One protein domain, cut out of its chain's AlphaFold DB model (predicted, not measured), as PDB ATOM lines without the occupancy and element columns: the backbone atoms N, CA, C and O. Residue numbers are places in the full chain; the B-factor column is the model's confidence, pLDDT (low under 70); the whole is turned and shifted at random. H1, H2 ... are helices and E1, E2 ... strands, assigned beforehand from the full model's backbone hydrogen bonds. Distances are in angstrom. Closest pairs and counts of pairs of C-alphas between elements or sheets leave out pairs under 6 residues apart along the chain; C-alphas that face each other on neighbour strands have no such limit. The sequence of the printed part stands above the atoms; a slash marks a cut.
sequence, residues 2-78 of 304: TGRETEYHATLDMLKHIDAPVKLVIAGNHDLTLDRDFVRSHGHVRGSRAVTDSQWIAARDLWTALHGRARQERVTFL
ATOM      1  N   THR A   2      57.601   8.429 125.573       88.44
ATOM      2  CA  THR A   2      58.873   9.175 125.422       88.44
ATOM      3  C   THR A   2      59.907   8.383 124.615       88.44
ATOM      4  O   THR A   2      61.104   8.641 124.703       88.44
ATOM      5  N   GLY A   3      59.445   7.383 123.863       89.88
ATOM      6  CA  GLY A   3      60.275   6.544 123.017       89.88
ATOM      7  C   GLY A   3      61.173   5.592 123.800       89.88
ATOM      8  O   GLY A   3      62.281   5.310 123.368       89.88
ATOM      9  N   ARG A   4      60.766   5.121 124.982       91.69
ATOM     10  CA  ARG A   4      61.542   4.115 125.728       91.69
ATOM     11  C   ARG A   4      61.297   2.728 125.151       91.69
ATOM     12  O   ARG A   4      60.190   2.415 124.727       91.69
ATOM     13  N   GLU A   5      62.294   1.854 125.245       93.19
ATOM     14  CA  GLU A   5      62.205   0.469 124.763       93.19
ATOM     15  C   GLU A   5      60.969  -0.268 125.311       93.19
ATOM     16  O   GLU A   5      60.215  -0.869 124.551       93.19
ATOM     17  N   THR A   6      60.675  -0.137 126.609       95.50
ATOM     18  CA  THR A   6      59.477  -0.734 127.228       95.50
ATOM     19  C   THR A   6      58.168  -0.225 126.620       95.50
ATOM     20  O   THR A   6      57.198  -0.974 126.531       95.50
ATOM     21  N   GLU A   7      58.127   1.041 126.199       96.19
ATOM     22  CA  GLU A   7      56.958   1.629 125.539       96.19
ATOM     23  C   GLU A   7      56.815   1.085 124.114       96.19
ATOM     24  O   GLU A   7      55.708   0.745 123.710       96.19
ATOM     25  N   TYR A   8      57.921   0.904 123.385       97.00
ATOM     26  CA  TYR A   8      57.906   0.238 122.078       97.00
ATOM     27  C   TYR A   8      57.452  -1.205 122.165       97.00
ATOM     28  O   TYR A   8      56.680  -1.652 121.317       97.00
ATOM     29  N   HIS A   9      57.858  -1.919 123.214       96.62
ATOM     30  CA  HIS A   9      57.333  -3.249 123.445       96.62
ATOM     31  C   HIS A   9      55.812  -3.229 123.662       96.62
ATOM     32  O   HIS A   9      55.107  -3.962 122.974       96.62
ATOM     33  N   ALA A  10      55.297  -2.353 124.524       96.44
ATOM     34  CA  ALA A  10      53.854  -2.234 124.737       96.44
ATOM     35  C   ALA A  10      53.090  -1.841 123.454       96.44
ATOM     36  O   ALA A  10      52.007  -2.367 123.190       96.44
ATOM     37  N   THR A  11      53.656  -0.958 122.626       96.06
ATOM     38  CA  THR A  11      53.084  -0.588 121.322       96.06
ATOM     39  C   THR A  11      53.011  -1.787 120.386       96.06
ATOM     40  O   THR A  11      51.976  -2.020 119.769       96.06
ATOM     41  N   LEU A  12      54.085  -2.568 120.292       97.00
ATOM     42  CA  LEU A  12      54.131  -3.776 119.472       97.00
ATOM     43  C   LEU A  12      53.139  -4.840 119.970       97.00
ATOM     44  O   LEU A  12      52.359  -5.364 119.176       97.00
ATOM     45  N   ASP A  13      53.030  -5.034 121.289       96.69
ATOM     46  CA  ASP A  13      51.989  -5.881 121.886       96.69
ATOM     47  C   ASP A  13      50.580  -5.446 121.467       96.69
ATOM     48  O   ASP A  13      49.753  -6.292 121.132       96.69
ATOM     49  N   MET A  14      50.300  -4.143 121.426       95.12
ATOM     50  CA  MET A  14      49.023  -3.623 120.934       95.12
ATOM     51  C   MET A  14      48.841  -3.888 119.430       95.12
ATOM     52  O   MET A  14      47.849  -4.502 119.032       95.12
ATOM     53  N   LEU A  15      49.816  -3.512 118.594       95.88
ATOM     54  CA  LEU A  15      49.753  -3.661 117.132       95.88
ATOM     55  C   LEU A  15      49.638  -5.126 116.687       95.88
ATOM     56  O   LEU A  15      49.039  -5.426 115.647       95.88
ATOM     57  N   LYS A  16      50.176  -6.063 117.470       93.88
ATOM     58  CA  LYS A  16      50.036  -7.502 117.239       93.88
ATOM     59  C   LYS A  16      48.570  -7.948 117.184       93.88
ATOM     60  O   LYS A  16      48.265  -8.838 116.394       93.88
ATOM     61  N   HIS A  17      47.680  -7.322 117.957       93.69
ATOM     62  CA  HIS A  17      46.256  -7.678 118.024       93.69
ATOM     63  C   HIS A  17      45.414  -7.115 116.871       93.69
ATOM     64  O   HIS A  17      44.257  -7.502 116.726       93.69
ATOM     65  N   ILE A  18      45.971  -6.223 116.047       93.19
ATOM     66  CA  ILE A  18      45.292  -5.715 114.853       93.19
ATOM     67  C   ILE A  18      45.416  -6.763 113.743       93.19
ATOM     68  O   ILE A  18      46.529  -7.092 113.316       93.19
ATOM     69  N   ASP A  19      44.283  -7.277 113.268       91.94
ATOM     70  CA  ASP A  19      44.232  -8.200 112.135       91.94
ATOM     71  C   ASP A  19      44.323  -7.422 110.817       91.94
ATOM     72  O   ASP A  19      43.327  -7.020 110.221       91.94
ATOM     73  N   ALA A  20      45.558  -7.138 110.406       92.69
ATOM     74  CA  ALA A  20      45.862  -6.474 109.148       92.69
ATOM     75  C   ALA A  20      47.005  -7.205 108.430       92.69
ATOM     76  O   ALA A  20      48.001  -7.564 109.074       92.69
ATOM     77  N   PRO A  21      46.912  -7.397 107.099       89.88
ATOM     78  CA  PRO A  21      47.953  -8.072 106.324       89.88
ATOM     79  C   PRO A  21      49.263  -7.276 106.291       89.88
ATOM     80  O   PRO A  21      50.339  -7.861 106.180       89.88
ATOM     81  N   VAL A  22      49.175  -5.950 106.413       92.62
ATOM     82  CA  VAL A  22      50.314  -5.036 106.488       92.62
ATOM     83  C   VAL A  22      50.046  -4.007 107.581       92.62
ATOM     84  O   VAL A  22      48.967  -3.420 107.628       92.62
ATOM     85  N   LYS A  23      51.036  -3.775 108.446       96.75
ATOM     86  CA  LYS A  23      51.012  -2.733 109.482       96.75
ATOM     87  C   LYS A  23      52.172  -1.790 109.225       96.75
ATOM     88  O   LYS A  23      53.321  -2.229 109.214       96.75
ATOM     89  N   LEU A  24      51.870  -0.521 108.987       97.56
ATOM     90  CA  LEU A  24      52.861   0.504 108.680       97.56
ATOM     91  C   LEU A  24      52.928   1.487 109.840       97.56
ATOM     92  O   LEU A  24      51.889   1.900 110.351       97.56
ATOM     93  N   VAL A  25      54.136   1.849 110.252       98.00
ATOM     94  CA  VAL A  25      54.361   2.826 111.319       98.00
ATOM     95  C   VAL A  25      55.431   3.821 110.896       98.00
ATOM     96  O   VAL A  25      56.391   3.454 110.222       98.00
ATOM     97  N   ILE A  26      55.269   5.069 111.317       98.62
ATOM     98  CA  ILE A  26      56.317   6.092 111.301       98.62
ATOM     99  C   ILE A  26      56.601   6.496 112.747       98.62
ATOM    100  O   ILE A  26      55.767   6.266 113.624       98.62
ATOM    101  N   ALA A  27      57.758   7.100 112.994       98.38
ATOM    102  CA  ALA A  27      57.994   7.792 114.257       98.38
ATOM    103  C   ALA A  27      57.239   9.135 114.308       98.38
ATOM    104  O   ALA A  27      56.815   9.667 113.280       98.38
ATOM    105  N   GLY A  28      57.129   9.695 115.507       96.94
ATOM    106  CA  GLY A  28      56.687  11.058 115.764       96.94
ATOM    107  C   GLY A  28      57.509  11.740 116.858       96.94
ATOM    108  O   GLY A  28      58.489  11.200 117.368       96.94
ATOM    109  N   ASN A  29      57.088  12.935 117.266       95.75
ATOM    110  CA  ASN A  29      57.848  13.798 118.182       95.75
ATOM    111  C   ASN A  29      58.139  13.162 119.563       95.75
ATOM    112  O   ASN A  29      59.118  13.515 120.220       95.75
ATOM    113  N   HIS A  30      57.321  12.202 120.003       95.69
ATOM    114  CA  HIS A  30      57.519  11.473 121.261       95.69
ATOM    115  C   HIS A  30      58.481  10.282 121.156       95.69
ATOM    116  O   HIS A  30      58.861   9.728 122.188       95.69
ATOM    117  N   ASP A  31      58.903   9.890 119.955       97.00
ATOM    118  CA  ASP A  31      59.792   8.752 119.711       97.00
ATOM    119  C   ASP A  31      61.269   9.136 119.847       97.00
ATOM    120  O   ASP A  31      62.086   8.922 118.954       97.00
ATOM    121  N   LEU A  32      61.611   9.721 120.996       96.12
ATOM    122  CA  LEU A  32      62.888  10.400 121.228       96.12
ATOM    123  C   LEU A  32      64.110   9.533 120.921       96.12
ATOM    124  O   LEU A  32      65.084  10.030 120.370       96.12
ATOM    125  N   THR A  33      64.074   8.239 121.255       96.06
ATOM    126  CA  THR A  33      65.221   7.345 121.030       96.06
ATOM    127  C   THR A  33      65.403   6.930 119.572       96.06
ATOM    128  O   THR A  33      66.466   6.417 119.226       96.06
ATOM    129  N   LEU A  34      64.414   7.177 118.707       97.25
ATOM    130  CA  LEU A  34      64.525   6.971 117.262       97.25
ATOM    131  C   LEU A  34      65.130   8.178 116.536       97.25
ATOM    132  O   LEU A  34      65.649   8.009 115.429       97.25
ATOM    133  N   ASP A  35      65.145   9.356 117.163       96.62
ATOM    134  CA  ASP A  35      65.853  10.530 116.660       96.62
ATOM    135  C   ASP A  35      67.307  10.539 117.158       96.62
ATOM    136  O   ASP A  35      67.617  10.826 118.316       96.62
ATOM    137  N   ARG A  36      68.231  10.236 116.244       94.81
ATOM    138  CA  ARG A  36      69.665  10.178 116.545       94.81
ATOM    139  C   ARG A  36      70.220  11.517 117.016       94.81
ATOM    140  O   ARG A  36      71.088  11.537 117.892       94.81
ATOM    141  N   ASP A  37      69.781  12.610 116.402       93.56
ATOM    142  CA  ASP A  37      70.301  13.936 116.712       93.56
ATOM    143  C   ASP A  37      69.782  14.378 118.080       93.56
ATOM    144  O   ASP A  37      70.578  14.847 118.895       93.56
ATOM    145  N   PHE A  38      68.512  14.085 118.387       93.56
ATOM    146  CA  PHE A  38      67.936  14.297 119.715       93.56
ATOM    147  C   PHE A  38      68.679  13.517 120.809       93.56
ATOM    148  O   PHE A  38      69.080  14.098 121.819       93.56
ATOM    149  N   VAL A  39      68.913  12.213 120.623       92.38
ATOM    150  CA  VAL A  39      69.625  11.376 121.614       92.38
ATOM    151  C   VAL A  39      71.051  11.882 121.848       92.38
ATOM    152  O   VAL A  39      71.560  11.850 122.973       92.38
ATOM    153  N   ARG A  40      71.718  12.369 120.797       91.12
ATOM    154  CA  ARG A  40      73.074  12.919 120.896       91.12
ATOM    155  C   ARG A  40      73.118  14.261 121.612       91.12
ATOM    156  O   ARG A  40      74.022  14.448 122.427       91.12
ATOM    157  N   SER A  41      72.197  15.177 121.315       88.88
ATOM    158  CA  SER A  41      72.172  16.501 121.943       88.88
ATOM    159  C   SER A  41      71.735  16.439 123.408       88.88
ATOM    160  O   SER A  41      72.317  17.146 124.224       88.88
ATOM    161  N   HIS A  42      70.816  15.538 123.770       87.50
ATOM    162  CA  HIS A  42      70.243  15.432 125.121       87.50
ATOM    163  C   HIS A  42      70.902  14.385 126.026       87.50
ATOM    164  O   HIS A  42      70.483  14.196 127.167       87.50
ATOM    165  N   GLY A  43      71.974  13.729 125.573       76.44
ATOM    166  CA  GLY A  43      72.771  12.771 126.356       76.44
ATOM    167  C   GLY A  43      73.580  13.390 127.510       76.44
ATOM    168  O   GLY A  43      74.663  12.901 127.852       76.44
ATOM    169  N   HIS A  44      73.106  14.490 128.096       57.00
ATOM    170  CA  HIS A  44      73.784  15.264 129.122       57.00
ATOM    171  C   HIS A  44      73.912  14.457 130.424       57.00
ATOM    172  O   HIS A  44      72.962  14.331 131.188       57.00
ATOM    173  N   VAL A  45      75.116  13.917 130.671       51.75
ATOM    174  CA  VAL A  45      75.897  14.014 131.934       51.75
ATOM    175  C   VAL A  45      76.877  12.832 132.111       51.75
ATOM    176  O   VAL A  45      77.874  13.013 132.804       51.75
ATOM    177  N   ARG A  46      76.715  11.661 131.459       50.88
ATOM    178  CA  ARG A  46      77.686  10.527 131.568       50.88
ATOM    179  C   ARG A  46      77.802   9.570 130.361       50.88
ATOM    180  O   ARG A  46      78.404   8.508 130.496       50.88
ATOM    181  N   GLY A  47      77.256   9.895 129.191       57.56
ATOM    182  CA  GLY A  47      77.351   9.024 128.011       57.56
ATOM    183  C   GLY A  47      78.500   9.426 127.091       57.56
ATOM    184  O   GLY A  47      78.542  10.560 126.627       57.56
ATOM    185  N   SER A  48      79.420   8.512 126.771       76.44
ATOM    186  CA  SER A  48      80.254   8.700 125.578       76.44
ATOM    187  C   SER A  48      79.356   8.681 124.332       76.44
ATOM    188  O   SER A  48      78.263   8.117 124.367       76.44
ATOM    189  N   ARG A  49      79.815   9.233 123.200       80.25
ATOM    190  CA  ARG A  49      79.108   9.131 121.905       80.25
ATOM    191  C   ARG A  49      78.700   7.691 121.560       80.25
ATOM    192  O   ARG A  49      77.691   7.479 120.904       80.25
ATOM    193  N   ALA A  50      79.473   6.708 122.025       83.00
ATOM    194  CA  ALA A  50      79.151   5.299 121.859       83.00
ATOM    195  C   ALA A  50      77.886   4.886 122.632       83.00
ATOM    196  O   ALA A  50      77.124   4.072 122.127       83.00
ATOM    197  N   VAL A  51      77.629   5.450 123.816       84.44
ATOM    198  CA  VAL A  51      76.431   5.149 124.623       84.44
ATOM    199  C   VAL A  51      75.173   5.705 123.961       84.44
ATOM    200  O   VAL A  51      74.200   4.975 123.801       84.44
ATOM    201  N   THR A  52      75.199   6.971 123.535       85.81
ATOM    202  CA  THR A  52      74.059   7.604 122.853       85.81
ATOM    203  C   THR A  52      73.775   6.944 121.504       85.81
ATOM    204  O   THR A  52      72.626   6.629 121.208       85.81
ATOM    205  N   ASP A  53      74.813   6.632 120.719       89.00
ATOM    206  CA  ASP A  53      74.642   5.866 119.479       89.00
ATOM    207  C   ASP A  53      74.105   4.448 119.758       89.00
ATOM    208  O   ASP A  53      73.249   3.984 119.014       89.00
ATOM    209  N   SER A  54      74.526   3.778 120.840       91.31
ATOM    210  CA  SER A  54      74.006   2.446 121.206       91.31
ATOM    211  C   SER A  54      72.528   2.476 121.593       91.31
ATOM    212  O   SER A  54      71.790   1.568 121.228       91.31
ATOM    213  N   GLN A  55      72.080   3.518 122.300       91.44
ATOM    214  CA  GLN A  55      70.666   3.692 122.647       91.44
ATOM    215  C   GLN A  55      69.802   3.847 121.392       91.44
ATOM    216  O   GLN A  55      68.774   3.184 121.262       91.44
ATOM    217  N   TRP A  56      70.240   4.692 120.457       95.12
ATOM    218  CA  TRP A  56      69.563   4.866 119.177       95.12
ATOM    219  C   TRP A  56      69.587   3.579 118.336       95.12
ATOM    220  O   TRP A  56      68.555   3.195 117.792       95.12
ATOM    221  N   ILE A  57      70.721   2.867 118.275       95.62
ATOM    222  CA  ILE A  57      70.835   1.574 117.574       95.62
ATOM    223  C   ILE A  57      69.857   0.554 118.161       95.62
ATOM    224  O   ILE A  57      69.106  -0.049 117.406       95.62
ATOM    225  N   ALA A  58      69.803   0.397 119.485       94.62
ATOM    226  CA  ALA A  58      68.900  -0.557 120.128       94.62
ATOM    227  C   ALA A  58      67.424  -0.256 119.812       94.62
ATOM    228  O   ALA A  58      66.666  -1.158 119.450       94.62
ATOM    229  N   ALA A  59      67.030   1.022 119.872       95.88
ATOM    230  CA  ALA A  59      65.699   1.454 119.460       95.88
ATOM    231  C   ALA A  59      65.442   1.144 117.977       95.88
ATOM    232  O   ALA A  59      64.422   0.549 117.633       95.88
ATOM    233  N   ARG A  60      66.377   1.488 117.086       97.25
ATOM    234  CA  ARG A  60      66.264   1.234 115.642       97.25
ATOM    235  C   ARG A  60      66.190  -0.245 115.296       97.25
ATOM    236  O   ARG A  60      65.400  -0.607 114.423       97.25
ATOM    237  N   ASP A  61      66.965  -1.088 115.961       97.31
ATOM    238  CA  ASP A  61      67.009  -2.527 115.714       97.31
ATOM    239  C   ASP A  61      65.677  -3.191 116.069       97.31
ATOM    240  O   ASP A  61      65.190  -4.036 115.315       97.31
ATOM    241  N   LEU A  62      65.030  -2.752 117.153       97.25
ATOM    242  CA  LEU A  62      63.701  -3.230 117.539       97.25
ATOM    243  C   LEU A  62      62.670  -3.036 116.410       97.25
ATOM    244  O   LEU A  62      61.845  -3.927 116.176       97.25
ATOM    245  N   TRP A  63      62.745  -1.912 115.690       97.69
ATOM    246  CA  TRP A  63      61.796  -1.544 114.634       97.69
ATOM    247  C   TRP A  63      62.201  -1.985 113.222       97.69
ATOM    248  O   TRP A  63      61.329  -2.291 112.408       97.69
ATOM    249  N   THR A  64      63.497  -2.002 112.901       96.88
ATOM    250  CA  THR A  64      63.968  -2.093 111.506       96.88
ATOM    251  C   THR A  64      64.860  -3.289 111.201       96.88
ATOM    252  O   THR A  64      64.940  -3.679 110.032       96.88
ATOM    253  N   ALA A  65      65.487  -3.917 112.205       96.38
ATOM    254  CA  ALA A  65      66.357  -5.064 111.960       96.38
ATOM    255  C   ALA A  65      65.571  -6.229 111.337       96.38
ATOM    256  O   ALA A  65      64.398  -6.449 111.645       96.38
ATOM    257  N   LEU A  66      66.240  -7.028 110.498       92.25
ATOM    258  CA  LEU A  66      65.634  -8.175 109.803       92.25
ATOM    259  C   LEU A  66      64.939  -9.156 110.765       92.25
ATOM    260  O   LEU A  66      63.891  -9.709 110.443       92.25
ATOM    261  N   HIS A  67      65.515  -9.333 111.955       92.44
ATOM    262  CA  HIS A  67      64.972 -10.154 113.039       92.44
ATOM    263  C   HIS A  67      64.491  -9.317 114.234       92.44
ATOM    264  O   HIS A  67      64.261  -9.870 115.307       92.44
ATOM    265  N   GLY A  68      64.338  -8.004 114.055       93.88
ATOM    266  CA  GLY A  68      63.786  -7.099 115.057       93.88
ATOM    267  C   GLY A  68      62.334  -7.441 115.385       93.88
ATOM    268  O   GLY A  68      61.619  -8.052 114.582       93.88
ATOM    269  N   ARG A  69      61.887  -7.046 116.577       95.56
ATOM    270  CA  ARG A  69      60.563  -7.408 117.092       95.56
ATOM    271  C   ARG A  69      59.433  -6.970 116.154       95.56
ATOM    272  O   ARG A  69      58.541  -7.767 115.875       95.56
ATOM    273  N   ALA A  70      59.501  -5.753 115.613       96.56
ATOM    274  CA  ALA A  70      58.479  -5.237 114.703       96.56
ATOM    275  C   ALA A  70      58.273  -6.146 113.478       96.56
ATOM    276  O   ALA A  70      57.141  -6.507 113.158       96.56
ATOM    277  N   ARG A  71      59.362  -6.612 112.846       92.94
ATOM    278  CA  ARG A  71      59.296  -7.525 111.692       92.94
ATOM    279  C   ARG A  71      58.659  -8.867 112.046       92.94
ATOM    280  O   ARG A  71      57.839  -9.363 111.274       92.94
ATOM    281  N   GLN A  72      58.987  -9.431 113.212       93.12
ATOM    282  CA  GLN A  72      58.389 -10.686 113.691       93.12
ATOM    283  C   GLN A  72      56.867 -10.569 113.874       93.12
ATOM    284  O   GLN A  72      56.135 -11.540 113.684       93.12
ATOM    285  N   GLU A  73      56.380  -9.367 114.176       93.69
ATOM    286  CA  GLU A  73      54.961  -9.061 114.381       93.69
ATOM    287  C   GLU A  73      54.279  -8.463 113.137       93.69
ATOM    288  O   GLU A  73      53.141  -7.987 113.208       93.69
ATOM    289  N   ARG A  74      54.949  -8.544 111.975       92.94
ATOM    290  CA  ARG A  74      54.486  -8.027 110.672       92.94
ATOM    291  C   ARG A  74      54.237  -6.514 110.665       92.94
ATOM    292  O   ARG A  74      53.404  -6.018 109.907       92.94
ATOM    293  N   VAL A  75      54.980  -5.781 111.488       96.75
ATOM    294  CA  VAL A  75      55.026  -4.320 111.506       96.75
ATOM    295  C   VAL A  75      56.222  -3.848 110.682       96.75
ATOM    296  O   VAL A  75      57.347  -4.321 110.849       96.75
ATOM    297  N   THR A  76      55.970  -2.919 109.765       96.62
ATOM    298  CA  THR A  76      56.988  -2.284 108.931       96.62
ATOM    299  C   THR A  76      57.120  -0.830 109.346       96.62
ATOM    300  O   THR A  76      56.183  -0.048 109.207       96.62
ATOM    301  N   PHE A  77      58.296  -0.481 109.855       98.19
ATOM    302  CA  PHE A  77      58.663   0.900 110.121       98.19
ATOM    303  C   PHE A  77      59.088   1.586 108.819       98.19
ATOM    304  O   PHE A  77      59.888   1.031 108.064       98.19
ATOM    305  N   LEU A  78      58.545   2.772 108.562       98.50
ATOM    306  CA  LEU A  78      58.842   3.593 107.396       98.50
ATOM    307  C   LEU A  78      59.729   4.765 107.824       98.50
ATOM    308  O   LEU A  78      59.310   5.633 108.588       98.50
TER     309      LEU A  78
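This is residues 2 to 78 of the 304 residues of an uncharacterized protein of Monosporascus ibericus (UniProt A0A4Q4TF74). What is the overall shape? It is an elongated model in which H1 and the longest helix, H3, both run lengthwise but are shifted along the length. H2 folds back on the first part of H3 at one end, and a small sheet of E1 and E2 lies with H1 and H4 towards the other. What makes it up? The printed part has 77 residues, with H1, E1, H2, H3, H4 and E2 in that order; it is mostly helix, compact with a radius of gyration of the C-alphas of 13.2 A, the two strands are parallel, and it spans 43 by 23 by 19 A.

What is near the first helix? H1, residues 5 to 16, is close but not clearly touching to H3, residues 49 to 64, at a shallow tilt of 7 degrees, the same way; their closest C-alphas, of Glu 5 and Ala 59, are 6.4 A apart. How do the strands pair? E1, residues 23 to 25, and E2, residues 75 to 77, are parallel neighbours, with N 76 and O 23 within hydrogen-bond range at 2.8 A. With H2, residues 36 to 41, H3, and H4, residues 69 to 72, between them they form a strand-helix-strand unit, two parallel neighbour strands with helices between. What touches H3? H2 and H3 are a helical hairpin, touching through residues 49 to 56 of H3 alone, opposite ways at a shallow tilt of 28 degrees; their closest C-alphas, of Arg 40 and Thr 52, are 5.7 A apart. H3, with residues 62 to 64 alone, and H4 touch only at the corner by their link, the closest C-alphas being those of Trp 63 and Ala 70, 5.0 A apart. Are the helix backbones well formed? Every O i to N i+4 pair is within hydrogen-bond range in H1 and H2, and 11 of 12 in H3; H4 is too short for such a pair, and its one O i to N i+3 pair is within range.

Where does H1 begin? Its C-alpha 5 is at (62.205, 0.469, 124.763), and it is 16.4 A long. Where do H3 and E2 end? H3, 21.5 A long, ends with C-alpha 64 at (63.968, -2.093, 111.506), and E2 with C-alpha 77 at (58.663, 0.900, 110.121).

How far does it reach? The two C-alphas farthest apart, of Pro 21 and Val 45, are 43.9 A apart. Is anything cut or uncertain? The printed part has no cut and no long link, and pLDDT is under 70 at residues 44 to 47.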